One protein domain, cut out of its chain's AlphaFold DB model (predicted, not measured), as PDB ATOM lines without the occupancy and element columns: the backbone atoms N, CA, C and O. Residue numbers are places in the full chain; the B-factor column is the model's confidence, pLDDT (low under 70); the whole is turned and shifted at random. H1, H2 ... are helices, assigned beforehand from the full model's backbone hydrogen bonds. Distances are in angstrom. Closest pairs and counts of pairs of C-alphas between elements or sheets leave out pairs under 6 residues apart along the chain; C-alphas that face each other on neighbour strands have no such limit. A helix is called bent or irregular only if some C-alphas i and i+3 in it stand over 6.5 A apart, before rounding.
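Overview. This is residues 474 to 553 of the 700 residues of an uncharacterized protein of Actinoplanes regularis (UniProt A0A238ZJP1). Three helices make a compact triangle, each steeply tilted to the other two: H2 and H3 pack together as a V, nearest each other at the end of H2 and the start of H3, and the longest helix, H1, crosses close to both with its later part. After H3 the last stretch, residues 539 to 553, has no named element; it loops out past the end of H3 and folds back. The printed part has 80 residues, with three named helices in the order H1, H2, H3 and no named strand; its class is all helix. It is compact, with a radius of gyration of the C-alphas of 11.8 A, and rounded, spanning 33 by 27 by 18 A.

Arrangement. Begin with H1, residues 478 to 494, the longest helix. Look from it to H2, residues 505 to 518: the two are close but not clearly touching, with 2 pairs of C-alphas within 8 A, the closest being those of Met 490 and Leu 515 at 7.7 A. They run opposite ways at a steep tilt of 51 degrees. Next look to H3, residues 524 to 538, also close to H1 but not clearly touching: the closest C-alphas, those of Val 491 and Val 531, are 7.0 A apart. H1 and H3 run the same way at a steep tilt of 58 degrees. H2 and H3 touch, with 12 pairs of C-alphas within 8 A; the closest are those of Ala 516 and Glu 524, 5.3 A apart. They run opposite ways at a steep tilt of 53 degrees. In the backbones of H1 and H3 every O i to N i+4 pair is within hydrogen-bond range; in H2, 8 of 10 are.

Along the chain. Find C-alpha 478 at (-26.740, 26.533, 46.585); from there H1 runs 24.7 A to C-alpha 494 at (-19.423, 50.146, 46.330). H2 begins at C-alpha 505 and measures 20.3 A to C-alpha 518. It is irregular, but only just: C-alphas 514 and 517 are 6.6 A apart, and its line is a rough one. H3 begins at C-alpha 524 and runs 20.9 A to C-alpha 538 at (-31.264, 50.532, 41.221).

Size, cuts and confidence. Look for the two C-alphas farthest apart at Ile 474 and Asp 498, 34.8 A from each other. The printed part, residues 474 to 553, has no cut. The link from H1 to H2 is short, with 10 residues, and the link from H2 to H3 is tight, with 5. In the B-factor column you find a mean pLDDT of 92.6 for the printed part, and no printed residue is under 70.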
ATOM      1  N   ILE A 474     -22.450  25.485  38.423       74.62
ATOM      2  CA  ILE A 474     -23.831  25.212  38.032       74.62
ATOM      3  C   ILE A 474     -24.676  26.396  38.498       74.62
ATOM      4  O   ILE A 474     -24.939  26.537  39.691       74.62
ATOM      5  N   VAL A 475     -25.104  27.230  37.548       81.94
ATOM      6  CA  VAL A 475     -26.042  28.335  37.796       81.94
ATOM      7  C   VAL A 475     -27.253  27.813  38.574       81.94
ATOM      8  O   VAL A 475     -27.858  26.813  38.188       81.94
ATOM      9  N   GLY A 476     -27.590  28.486  39.677       78.75
ATOM     10  CA  GLY A 476     -28.698  28.106  40.559       78.75
ATOM     11  C   GLY A 476     -28.368  27.037  41.607       78.75
ATOM     12  O   GLY A 476     -29.249  26.664  42.381       78.75
ATOM     13  N   SER A 477     -27.129  26.541  41.686       87.25
ATOM     14  CA  SER A 477     -26.732  25.686  42.809       87.25
ATOM     15  C   SER A 477     -26.673  26.487  44.123       87.25
ATOM     16  O   SER A 477     -26.400  27.691  44.094       87.25
ATOM     17  N   PRO A 478     -26.858  25.846  45.296       88.38
ATOM     18  CA  PRO A 478     -26.740  26.533  46.585       88.38
ATOM     19  C   PRO A 478     -25.386  27.230  46.781       88.38
ATOM     20  O   PRO A 478     -25.316  28.319  47.337       88.38
ATOM     21  N   TRP A 479     -24.305  26.631  46.275       87.75
ATOM     22  CA  TRP A 479     -22.960  27.199  46.373       87.75
ATOM     23  C   TRP A 479     -22.758  28.399  45.449       87.75
ATOM     24  O   TRP A 479     -22.142  29.381  45.857       87.75
ATOM     25  N   TRP A 480     -23.311  28.346  44.233       90.00
ATOM     26  CA  TRP A 480     -23.339  29.496  43.331       90.00
ATOM     27  C   TRP A 480     -24.121  30.655  43.956       90.00
ATOM     28  O   TRP A 480     -23.635  31.781  43.989       90.00
ATOM     29  N   ARG A 481     -25.288  30.368  44.548       93.00
ATOM     30  CA  ARG A 481     -26.121  31.369  45.225       93.00
ATOM     31  C   ARG A 481     -25.390  32.049  46.386       93.00
ATOM     32  O   ARG A 481     -25.380  33.271  46.447       93.00
ATOM     33  N   LEU A 482     -24.683  31.293  47.232       94.25
ATOM     34  CA  LEU A 482     -23.846  31.859  48.303       94.25
ATOM     35  C   LEU A 482     -22.719  32.763  47.771       94.25
ATOM     36  O   LEU A 482     -22.360  33.757  48.410       94.25
ATOM     37  N   ALA A 483     -22.140  32.430  46.613       93.81
ATOM     38  CA  ALA A 483     -21.135  33.272  45.968       93.81
ATOM     39  C   ALA A 483     -21.752  34.581  45.442       93.81
ATOM     40  O   ALA A 483     -21.170  35.649  45.644       93.81
ATOM     41  N   VAL A 484     -22.951  34.521  44.853       95.62
ATOM     42  CA  VAL A 484     -23.700  35.708  44.406       95.62
ATOM     43  C   VAL A 484     -24.149  36.566  45.592       95.62
ATOM     44  O   VAL A 484     -24.002  37.778  45.539       95.62
ATOM     45  N   GLU A 485     -24.588  35.986  46.709       96.38
ATOM     46  CA  GLU A 485     -24.910  36.734  47.940       96.38
ATOM     47  C   GLU A 485     -23.687  37.463  48.520       96.38
ATOM     48  O   GLU A 485     -23.788  38.559  49.080       96.38
ATOM     49  N   ARG A 486     -22.495  36.865  48.407       96.62
ATOM     50  CA  ARG A 486     -21.246  37.541  48.776       96.62
ATOM     51  C   ARG A 486     -20.937  38.685  47.814       96.62
ATOM     52  O   ARG A 486     -20.546  39.751  48.284       96.62
ATOM     53  N   LEU A 487     -21.114  38.466  46.510       97.25
ATOM     54  CA  LEU A 487     -20.949  39.502  45.493       97.25
ATOM     55  C   LEU A 487     -21.919  40.666  45.729       97.25
ATOM     56  O   LEU A 487     -21.458  41.796  45.803       97.25
ATOM     57  N   SER A 488     -23.206  40.388  45.945       97.06
ATOM     58  CA  SER A 488     -24.252  41.374  46.248       97.06
ATOM     59  C   SER A 488     -23.840  42.294  47.397       97.06
ATOM     60  O   SER A 488     -23.844  43.511  47.240       97.06
ATOM     61  N   ARG A 489     -23.329  41.741  48.506       97.69
ATOM     62  CA  ARG A 489     -22.828  42.547  49.634       97.69
ATOM     63  C   ARG A 489     -21.636  43.442  49.287       97.69
ATOM     64  O   ARG A 489     -21.522  44.524  49.849       97.69
ATOM     65  N   MET A 490     -20.742  42.997  48.404       97.69
ATOM     66  CA  MET A 490     -19.616  43.826  47.958       97.69
ATOM     67  C   MET A 490     -20.056  44.904  46.969       97.69
ATOM     68  O   MET A 490     -19.579  46.028  47.056       97.69
ATOM     69  N   VAL A 491     -20.984  44.588  46.065       97.44
ATOM     70  CA  VAL A 491     -21.564  45.580  45.152       97.44
ATOM     71  C   VAL A 491     -22.326  46.637  45.949       97.44
ATOM     72  O   VAL A 491     -22.097  47.818  45.732       97.44
ATOM     73  N   ALA A 492     -23.116  46.243  46.950       96.56
ATOM     74  CA  ALA A 492     -23.841  47.165  47.824       96.56
ATOM     75  C   ALA A 492     -22.933  48.102  48.643       96.56
ATOM     76  O   ALA A 492     -23.351  49.197  49.002       96.56
ATOM     77  N   SER A 493     -21.690  47.701  48.948       96.94
ATOM     78  CA  SER A 493     -20.726  48.597  49.609       96.94
ATOM     79  C   SER A 493     -20.075  49.608  48.661       96.94
ATOM     80  O   SER A 493     -19.551  50.614  49.127       96.94
ATOM     81  N   GLU A 494     -20.086  49.332  47.357       97.44
ATOM     82  CA  GLU A 494     -19.423  50.146  46.330       97.44
ATOM     83  C   GLU A 494     -20.423  50.999  45.536       97.44
ATOM     84  O   GLU A 494     -20.050  52.049  45.021       97.44
ATOM     85  N   ILE A 495     -21.684  50.571  45.437       96.19
ATOM     86  CA  ILE A 495     -22.763  51.268  44.735       96.19
ATOM     87  C   ILE A 495     -23.843  51.661  45.744       96.19
ATOM     88  O   ILE A 495     -24.478  50.801  46.355       96.19
ATOM     89  N   ASN A 496     -24.062  52.963  45.890       93.81
ATOM     90  CA  ASN A 496     -25.089  53.555  46.736       93.81
ATOM     91  C   ASN A 496     -25.903  54.595  45.944       93.81
ATOM     92  O   ASN A 496     -25.624  54.866  44.779       93.81
ATOM     93  N   ALA A 497     -26.933  55.163  46.574       88.44
ATOM     94  CA  ALA A 497     -27.798  56.160  45.946       88.44
ATOM     95  C   ALA A 497     -27.023  57.384  45.420       88.44
ATOM     96  O   ALA A 497     -27.324  57.888  44.339       88.44
ATOM     97  N   ASP A 498     -26.002  57.819  46.160       87.38
ATOM     98  CA  ASP A 498     -25.254  59.046  45.877       87.38
ATOM     99  C   ASP A 498     -24.313  58.899  44.676       87.38
ATOM    100  O   ASP A 498     -24.124  59.843  43.911       87.38
ATOM    101  N   ASN A 499     -23.728  57.713  44.487       91.94
ATOM    102  CA  ASN A 499     -22.767  57.451  43.417       91.94
ATOM    103  C   ASN A 499     -23.366  56.736  42.199       91.94
ATOM    104  O   ASN A 499     -22.675  56.580  41.189       91.94
ATOM    105  N   LEU A 500     -24.639  56.337  42.262       92.25
ATOM    106  CA  LEU A 500     -25.358  55.714  41.152       92.25
ATOM    107  C   LEU A 500     -25.286  56.543  39.852       92.25
ATOM    108  O   LEU A 500     -24.992  55.951  38.813       92.25
ATOM    109  N   PRO A 501     -25.436  57.888  39.860       88.25
ATOM    110  CA  PRO A 501     -25.285  58.696  38.643       88.25
ATOM    111  C   PRO A 501     -23.877  58.643  38.030       88.25
ATOM    112  O   PRO A 501     -23.699  58.906  36.843       88.25
ATOM    113  N   GLU A 502     -22.863  58.296  38.827       92.62
ATOM    114  CA  GLU A 502     -21.473  58.180  38.382       92.62
ATOM    115  C   GLU A 502     -21.147  56.788  37.812       92.62
ATOM    116  O   GLU A 502     -20.056  56.597  37.258       92.62
ATOM    117  N   MET A 503     -22.068  55.815  37.921       95.00
ATOM    118  CA  MET A 503     -21.923  54.433  37.431       95.00
ATOM    119  C   MET A 503     -22.063  54.339  35.907       95.00
ATOM    120  O   MET A 503     -22.887  53.621  35.345       95.00
ATOM    121  N   THR A 504     -21.195  55.073  35.220       94.12
ATOM    122  CA  THR A 504     -20.968  54.979  33.778       94.12
ATOM    123  C   THR A 504     -20.419  53.603  33.397       94.12
ATOM    124  O   THR A 504     -19.820  52.904  34.214       94.12
ATOM    125  N   TYR A 505     -20.530  53.231  32.117       92.25
ATOM    126  CA  TYR A 505     -19.991  51.966  31.601       92.25
ATOM    127  C   TYR A 505     -18.515  51.735  31.978       92.25
ATOM    128  O   TYR A 505     -18.123  50.620  32.330       92.25
ATOM    129  N   THR A 506     -17.696  52.790  31.952       95.56
ATOM    130  CA  THR A 506     -16.285  52.745  32.360       95.56
ATOM    131  C   THR A 506     -16.127  52.430  33.842       95.56
ATOM    132  O   THR A 506     -15.349  51.541  34.187       95.56
ATOM    133  N   ARG A 507     -16.908  53.080  34.714       96.81
ATOM    134  CA  ARG A 507     -16.849  52.839  36.160       96.81
ATOM    135  C   ARG A 507     -17.354  51.447  36.524       96.81
ATOM    136  O   ARG A 507     -16.734  50.758  37.329       96.81
ATOM    137  N   THR A 508     -18.409  50.983  35.859       96.75
ATOM    138  CA  THR A 508     -18.912  49.614  36.000       96.75
ATOM    139  C   THR A 508     -17.862  48.584  35.577       96.75
ATOM    140  O   THR A 508     -17.644  47.598  36.281       96.75
ATOM    141  N   ALA A 509     -17.139  48.816  34.477       96.12
ATOM    142  CA  ALA A 509     -16.058  47.932  34.041       96.12
ATOM    143  C   ALA A 509     -14.878  47.894  35.034       96.12
ATOM    144  O   ALA A 509     -14.330  46.819  35.297       96.12
ATOM    145  N   GLU A 510     -14.500  49.037  35.612       97.62
ATOM    146  CA  GLU A 510     -13.471  49.122  36.659       97.62
ATOM    147  C   GLU A 510     -13.893  48.400  37.944       97.62
ATOM    148  O   GLU A 510     -13.108  47.639  38.522       97.62
ATOM    149  N   LEU A 511     -15.153  48.569  38.352       97.56
ATOM    150  CA  LEU A 511     -15.725  47.879  39.502       97.56
ATOM    151  C   LEU A 511     -15.709  46.361  39.291       97.56
ATOM    152  O   LEU A 511     -15.233  45.621  40.151       97.56
ATOM    153  N   VAL A 512     -16.132  45.884  38.118       97.69
ATOM    154  CA  VAL A 512     -16.083  44.458  37.754       97.69
ATOM    155  C   VAL A 512     -14.655  43.920  37.811       97.69
ATOM    156  O   VAL A 512     -14.425  42.866  38.404       97.69
ATOM    157  N   ARG A 513     -13.680  44.655  37.258       97.44
ATOM    158  CA  ARG A 513     -12.260  44.268  37.288       97.44
ATOM    159  C   ARG A 513     -11.711  44.177  38.714       97.44
ATOM    160  O   ARG A 513     -10.834  43.356  38.977       97.44
ATOM    161  N   THR A 514     -12.239  44.986  39.627       97.88
ATOM    162  CA  THR A 514     -11.857  45.008  41.045       97.88
ATOM    163  C   THR A 514     -12.552  43.906  41.853       97.88
ATOM    164  O   THR A 514     -11.944  43.304  42.742       97.88
ATOM    165  N   LEU A 515     -13.816  43.599  41.545       97.25
ATOM    166  CA  LEU A 515     -14.621  42.607  42.262       97.25
ATOM    167  C   LEU A 515     -14.371  41.167  41.802       97.25
ATOM    168  O   LEU A 515     -14.383  40.263  42.639       97.25
ATOM    169  N   ALA A 516     -14.110  40.932  40.513       96.50
ATOM    170  CA  ALA A 516     -13.944  39.580  39.974       96.50
ATOM    171  C   ALA A 516     -12.830  38.768  40.674       96.50
ATOM    172  O   ALA A 516     -13.096  37.633  41.073       96.50
ATOM    173  N   PRO A 517     -11.634  39.323  40.966       96.88
ATOM    174  CA  PRO A 517     -10.606  38.606  41.727       96.88
ATOM    175  C   PRO A 517     -11.008  38.275  43.175       96.88
ATOM    176  O   PRO A 517     -10.441  37.368  43.781       96.88
ATOM    177  N   ARG A 518     -11.979  39.004  43.748       96.81
ATOM    178  CA  ARG A 518     -12.467  38.811  45.127       96.81
ATOM    179  C   ARG A 518     -13.536  37.716  45.220       96.81
ATOM    180  O   ARG A 518     -13.802  37.225  46.318       96.81
ATOM    181  N   VAL A 519     -14.122  37.317  44.088       95.25
ATOM    182  CA  VAL A 519     -15.087  36.209  43.977       95.25
ATOM    183  C   VAL A 519     -14.643  35.252  42.869       95.25
ATOM    184  O   VAL A 519     -15.328  35.134  41.859       95.25
ATOM    185  N   PRO A 520     -13.515  34.535  43.041       92.56
ATOM    186  CA  PRO A 520     -12.970  33.648  42.001       92.56
ATOM    187  C   PRO A 520     -13.914  32.487  41.640       92.56
ATOM    188  O   PRO A 520     -13.770  31.854  40.599       92.56
ATOM    189  N   ASP A 521     -14.879  32.227  42.517       90.94
ATOM    190  CA  ASP A 521     -15.992  31.295  42.367       90.94
ATOM    191  C   ASP A 521     -16.965  31.688  41.235       90.94
ATOM    192  O   ASP A 521     -17.638  30.829  40.669       90.94
ATOM    193  N   LEU A 522     -17.041  32.980  40.893       89.00
ATOM    194  CA  LEU A 522     -17.854  33.513  39.803       89.00
ATOM    195  C   LEU A 522     -16.927  33.984  38.675       89.00
ATOM    196  O   LEU A 522     -15.991  34.746  38.896       89.00
ATOM    197  N   GLY A 523     -17.184  33.553  37.438       90.75
ATOM    198  CA  GLY A 523     -16.445  34.073  36.283       90.75
ATOM    199  C   GLY A 523     -16.672  35.579  36.099       90.75
ATOM    200  O   GLY A 523     -17.752  36.078  36.413       90.75
ATOM    201  N   GLU A 524     -15.698  36.301  35.530       93.50
ATOM    202  CA  GLU A 524     -15.794  37.758  35.308       93.50
ATOM    203  C   GLU A 524     -17.072  38.151  34.548       93.50
ATOM    204  O   GLU A 524     -17.719  39.133  34.895       93.50
ATOM    205  N   GLY A 525     -17.487  37.350  33.560       92.19
ATOM    206  CA  GLY A 525     -18.738  37.575  32.831       92.19
ATOM    207  C   GLY A 525     -19.979  37.532  33.729       92.19
ATOM    208  O   GLY A 525     -20.869  38.357  33.573       92.19
ATOM    209  N   VAL A 526     -20.009  36.633  34.717       93.12
ATOM    210  CA  VAL A 526     -21.109  36.529  35.690       93.12
ATOM    211  C   VAL A 526     -21.107  37.736  36.625       93.12
ATOM    212  O   VAL A 526     -22.158  38.321  36.865       93.12
ATOM    213  N   VAL A 527     -19.929  38.149  37.102       96.19
ATOM    214  CA  VAL A 527     -19.773  39.357  37.929       96.19
ATOM    215  C   VAL A 527     -20.236  40.595  37.163       96.19
ATOM    216  O   VAL A 527     -21.001  41.391  37.694       96.19
ATOM    217  N   ARG A 528     -19.840  40.725  35.893       96.88
ATOM    218  CA  ARG A 528     -20.266  41.811  35.005       96.88
ATOM    219  C   ARG A 528     -21.776  41.850  34.823       96.88
ATOM    220  O   ARG A 528     -22.369  42.910  34.987       96.88
ATOM    221  N   SER A 529     -22.394  40.710  34.511       95.06
ATOM    222  CA  SER A 529     -23.850  40.617  34.386       95.06
ATOM    223  C   SER A 529     -24.555  40.995  35.685       95.06
ATOM    224  O   SER A 529     -25.514  41.751  35.634       95.06
ATOM    225  N   PHE A 530     -24.058  40.538  36.837       96.50
ATOM    226  CA  PHE A 530     -24.645  40.882  38.130       96.50
ATOM    227  C   PHE A 530     -24.546  42.382  38.424       96.50
ATOM    228  O   PHE A 530     -25.538  42.982  38.810       96.50
ATOM    229  N   VAL A 531     -23.378  43.004  38.224       97.12
ATOM    230  CA  VAL A 531     -23.202  44.448  38.465       97.12
ATOM    231  C   VAL A 531     -24.080  45.272  37.518       97.12
ATOM    232  O   VAL A 531     -24.700  46.232  37.961       97.12
ATOM    233  N   ASN A 532     -24.182  44.884  36.244       96.25
ATOM    234  CA  ASN A 532     -25.075  45.549  35.293       96.25
ATOM    235  C   ASN A 532     -26.544  45.424  35.713       96.25
ATOM    236  O   ASN A 532     -27.240  46.432  35.742       96.25
ATOM    237  N   ASP A 533     -27.000  44.217  36.066       95.75
ATOM    238  CA  ASP A 533     -28.366  43.995  36.552       95.75
ATOM    239  C   ASP A 533     -28.621  44.772  37.858       95.75
ATOM    240  O   ASP A 533     -29.700  45.318  38.035       95.75
ATOM    241  N   TYR A 534     -27.624  44.885  38.744       96.56
ATOM    242  CA  TYR A 534     -27.708  45.645  39.995       96.56
ATOM    243  C   TYR A 534     -27.866  47.150  39.751       96.56
ATOM    244  O   TYR A 534     -28.736  47.779  40.349       96.56
ATOM    245  N   VAL A 535     -27.048  47.736  38.868       95.88
ATOM    246  CA  VAL A 535     -27.159  49.156  38.488       95.88
ATOM    247  C   VAL A 535     -28.493  49.417  37.794       95.88
ATOM    248  O   VAL A 535     -29.174  50.380  38.133       95.88
ATOM    249  N   ARG A 536     -28.891  48.527  36.878       93.94
ATOM    250  CA  ARG A 536     -30.166  48.602  36.159       93.94
ATOM    251  C   ARG A 536     -31.359  48.571  37.115       93.94
ATOM    252  O   ARG A 536     -32.234  49.423  37.013       93.94
ATOM    253  N   GLU A 537     -31.368  47.646  38.077       94.19
ATOM    254  CA  GLU A 537     -32.445  47.544  39.070       94.19
ATOM    255  C   GLU A 537     -32.468  48.765  40.003       94.19
ATOM    256  O   GLU A 537     -33.540  49.298  40.272       94.19
ATOM    257  N   MET A 538     -31.308  49.288  40.433       94.12
ATOM    258  CA  MET A 538     -31.264  50.532  41.221       94.12
ATOM    259  C   MET A 538     -31.743  51.756  40.438       94.12
ATOM    260  O   MET A 538     -32.364  52.639  41.029       94.12
ATOM    261  N   ASN A 539     -31.492  51.801  39.127       89.31
ATOM    262  CA  ASN A 539     -32.063  52.808  38.230       89.31
ATOM    263  C   ASN A 539     -33.566  52.604  37.999       89.31
ATOM    264  O   ASN A 539     -34.214  53.497  37.459       89.31
ATOM    265  N   GLY A 540     -34.120  51.453  38.389       88.00
ATOM    266  CA  GLY A 540     -35.498  51.084  38.098       88.00
ATOM    267  C   GLY A 540     -35.755  50.861  36.604       88.00
ATOM    268  O   GLY A 540     -36.879  50.971  36.130       88.00
ATOM    269  N   GLU A 541     -34.719  50.552  35.830       87.31
ATOM    270  CA  GLU A 541     -34.879  50.228  34.418       87.31
ATOM    271  C   GLU A 541     -35.520  48.832  34.279       87.31
ATOM    272  O   GLU A 541     -35.004  47.855  34.836       87.31
ATOM    273  N   PRO A 542     -36.623  48.688  33.520       76.88
ATOM    274  CA  PRO A 542     -37.278  47.399  33.354       76.88
ATOM    275  C   PRO A 542     -36.364  46.428  32.594       76.88
ATOM    276  O   PRO A 542     -35.910  46.699  31.483       76.88
ATOM    277  N   GLY A 543     -36.109  45.250  33.168       81.81
ATOM    278  CA  GLY A 543     -35.357  44.205  32.480       81.81
ATOM    279  C   GLY A 543     -35.373  42.863  33.199       81.81
ATOM    280  O   GLY A 543     -35.322  42.787  34.424       81.81
ATOM    281  N   GLU A 544     -35.406  41.773  32.432       85.69
ATOM    282  CA  GLU A 544     -35.200  40.442  33.001       85.69
ATOM    283  C   GLU A 544     -33.725  40.278  33.404       85.69
ATOM    284  O   GLU A 544     -32.827  40.597  32.610       85.69
ATOM    285  N   PRO A 545     -33.427  39.829  34.635       85.44
ATOM    286  CA  PRO A 545     -32.054  39.565  35.036       85.44
ATOM    287  C   PRO A 545     -31.486  38.425  34.194       85.44
ATOM    288  O   PRO A 545     -32.175  37.447  33.892       85.44
ATOM    289  N   ALA A 546     -30.210  38.526  33.826       77.56
ATOM    290  CA  ALA A 546     -29.568  37.539  32.956       77.56
ATOM    291  C   ALA A 546     -29.481  36.140  33.605       77.56
ATOM    292  O   ALA A 546     -29.316  35.128  32.919       77.56
ATOM    293  N   PHE A 547     -29.589  36.085  34.935       87.75
ATOM    294  CA  PHE A 547     -29.466  34.887  35.755       87.75
ATOM    295  C   PHE A 547     -30.504  34.890  36.898       87.75
ATOM    296  O   PHE A 547     -31.077  35.934  37.217       87.75
ATOM    297  N   PRO A 548     -30.767  33.738  37.551       89.38
ATOM    298  CA  PRO A 548     -31.774  33.621  38.609       89.38
ATOM    299  C   PRO A 548     -31.268  34.174  39.956       89.38
ATOM    300  O   PRO A 548     -31.082  33.424  40.912       89.38
ATOM    301  N   TRP A 549     -31.014  35.482  40.016       93.69
ATOM    302  CA  TRP A 549     -30.597  36.224  41.218       93.69
ATOM    303  C   TRP A 549     -31.467  37.452  41.493       93.69
ATOM    304  O   TRP A 549     -31.033  38.369  42.181       93.69
ATOM    305  N   ARG A 550     -32.675  37.507  40.919       89.88
ATOM    306  CA  ARG A 550     -33.580  38.662  41.046       89.88
ATOM    307  C   ARG A 550     -33.844  39.045  42.503       89.88
ATOM    308  O   ARG A 550     -33.903  40.214  42.833       89.88
ATOM    309  N   ASP A 551     -33.956  38.043  43.364       91.88
ATOM    310  CA  ASP A 551     -34.160  38.173  44.806       91.88
ATOM    311  C   ASP A 551     -32.943  38.724  45.572       91.88
ATOM    312  O   ASP A 551     -33.050  39.013  46.761       91.88
ATOM    313  N   LEU A 552     -31.791  38.858  44.911       93.31
ATOM    314  CA  LEU A 552     -30.553  39.415  45.464       93.31
ATOM    315  C   LEU A 552     -30.238  40.820  44.933       93.31
ATOM    316  O   LEU A 552     -29.222  41.398  45.339       93.31
ATOM    317  N   LEU A 553     -31.058  41.331  44.010       95.12
ATOM    318  CA  LEU A 553     -30.964  42.694  43.502       95.12
ATOM    319  C   LEU A 553     -31.669  43.658  44.476       95.12
ATOM    320  O   LEU A 553     -32.638  43.272  45.135       95.12
TER     321      LEU A 553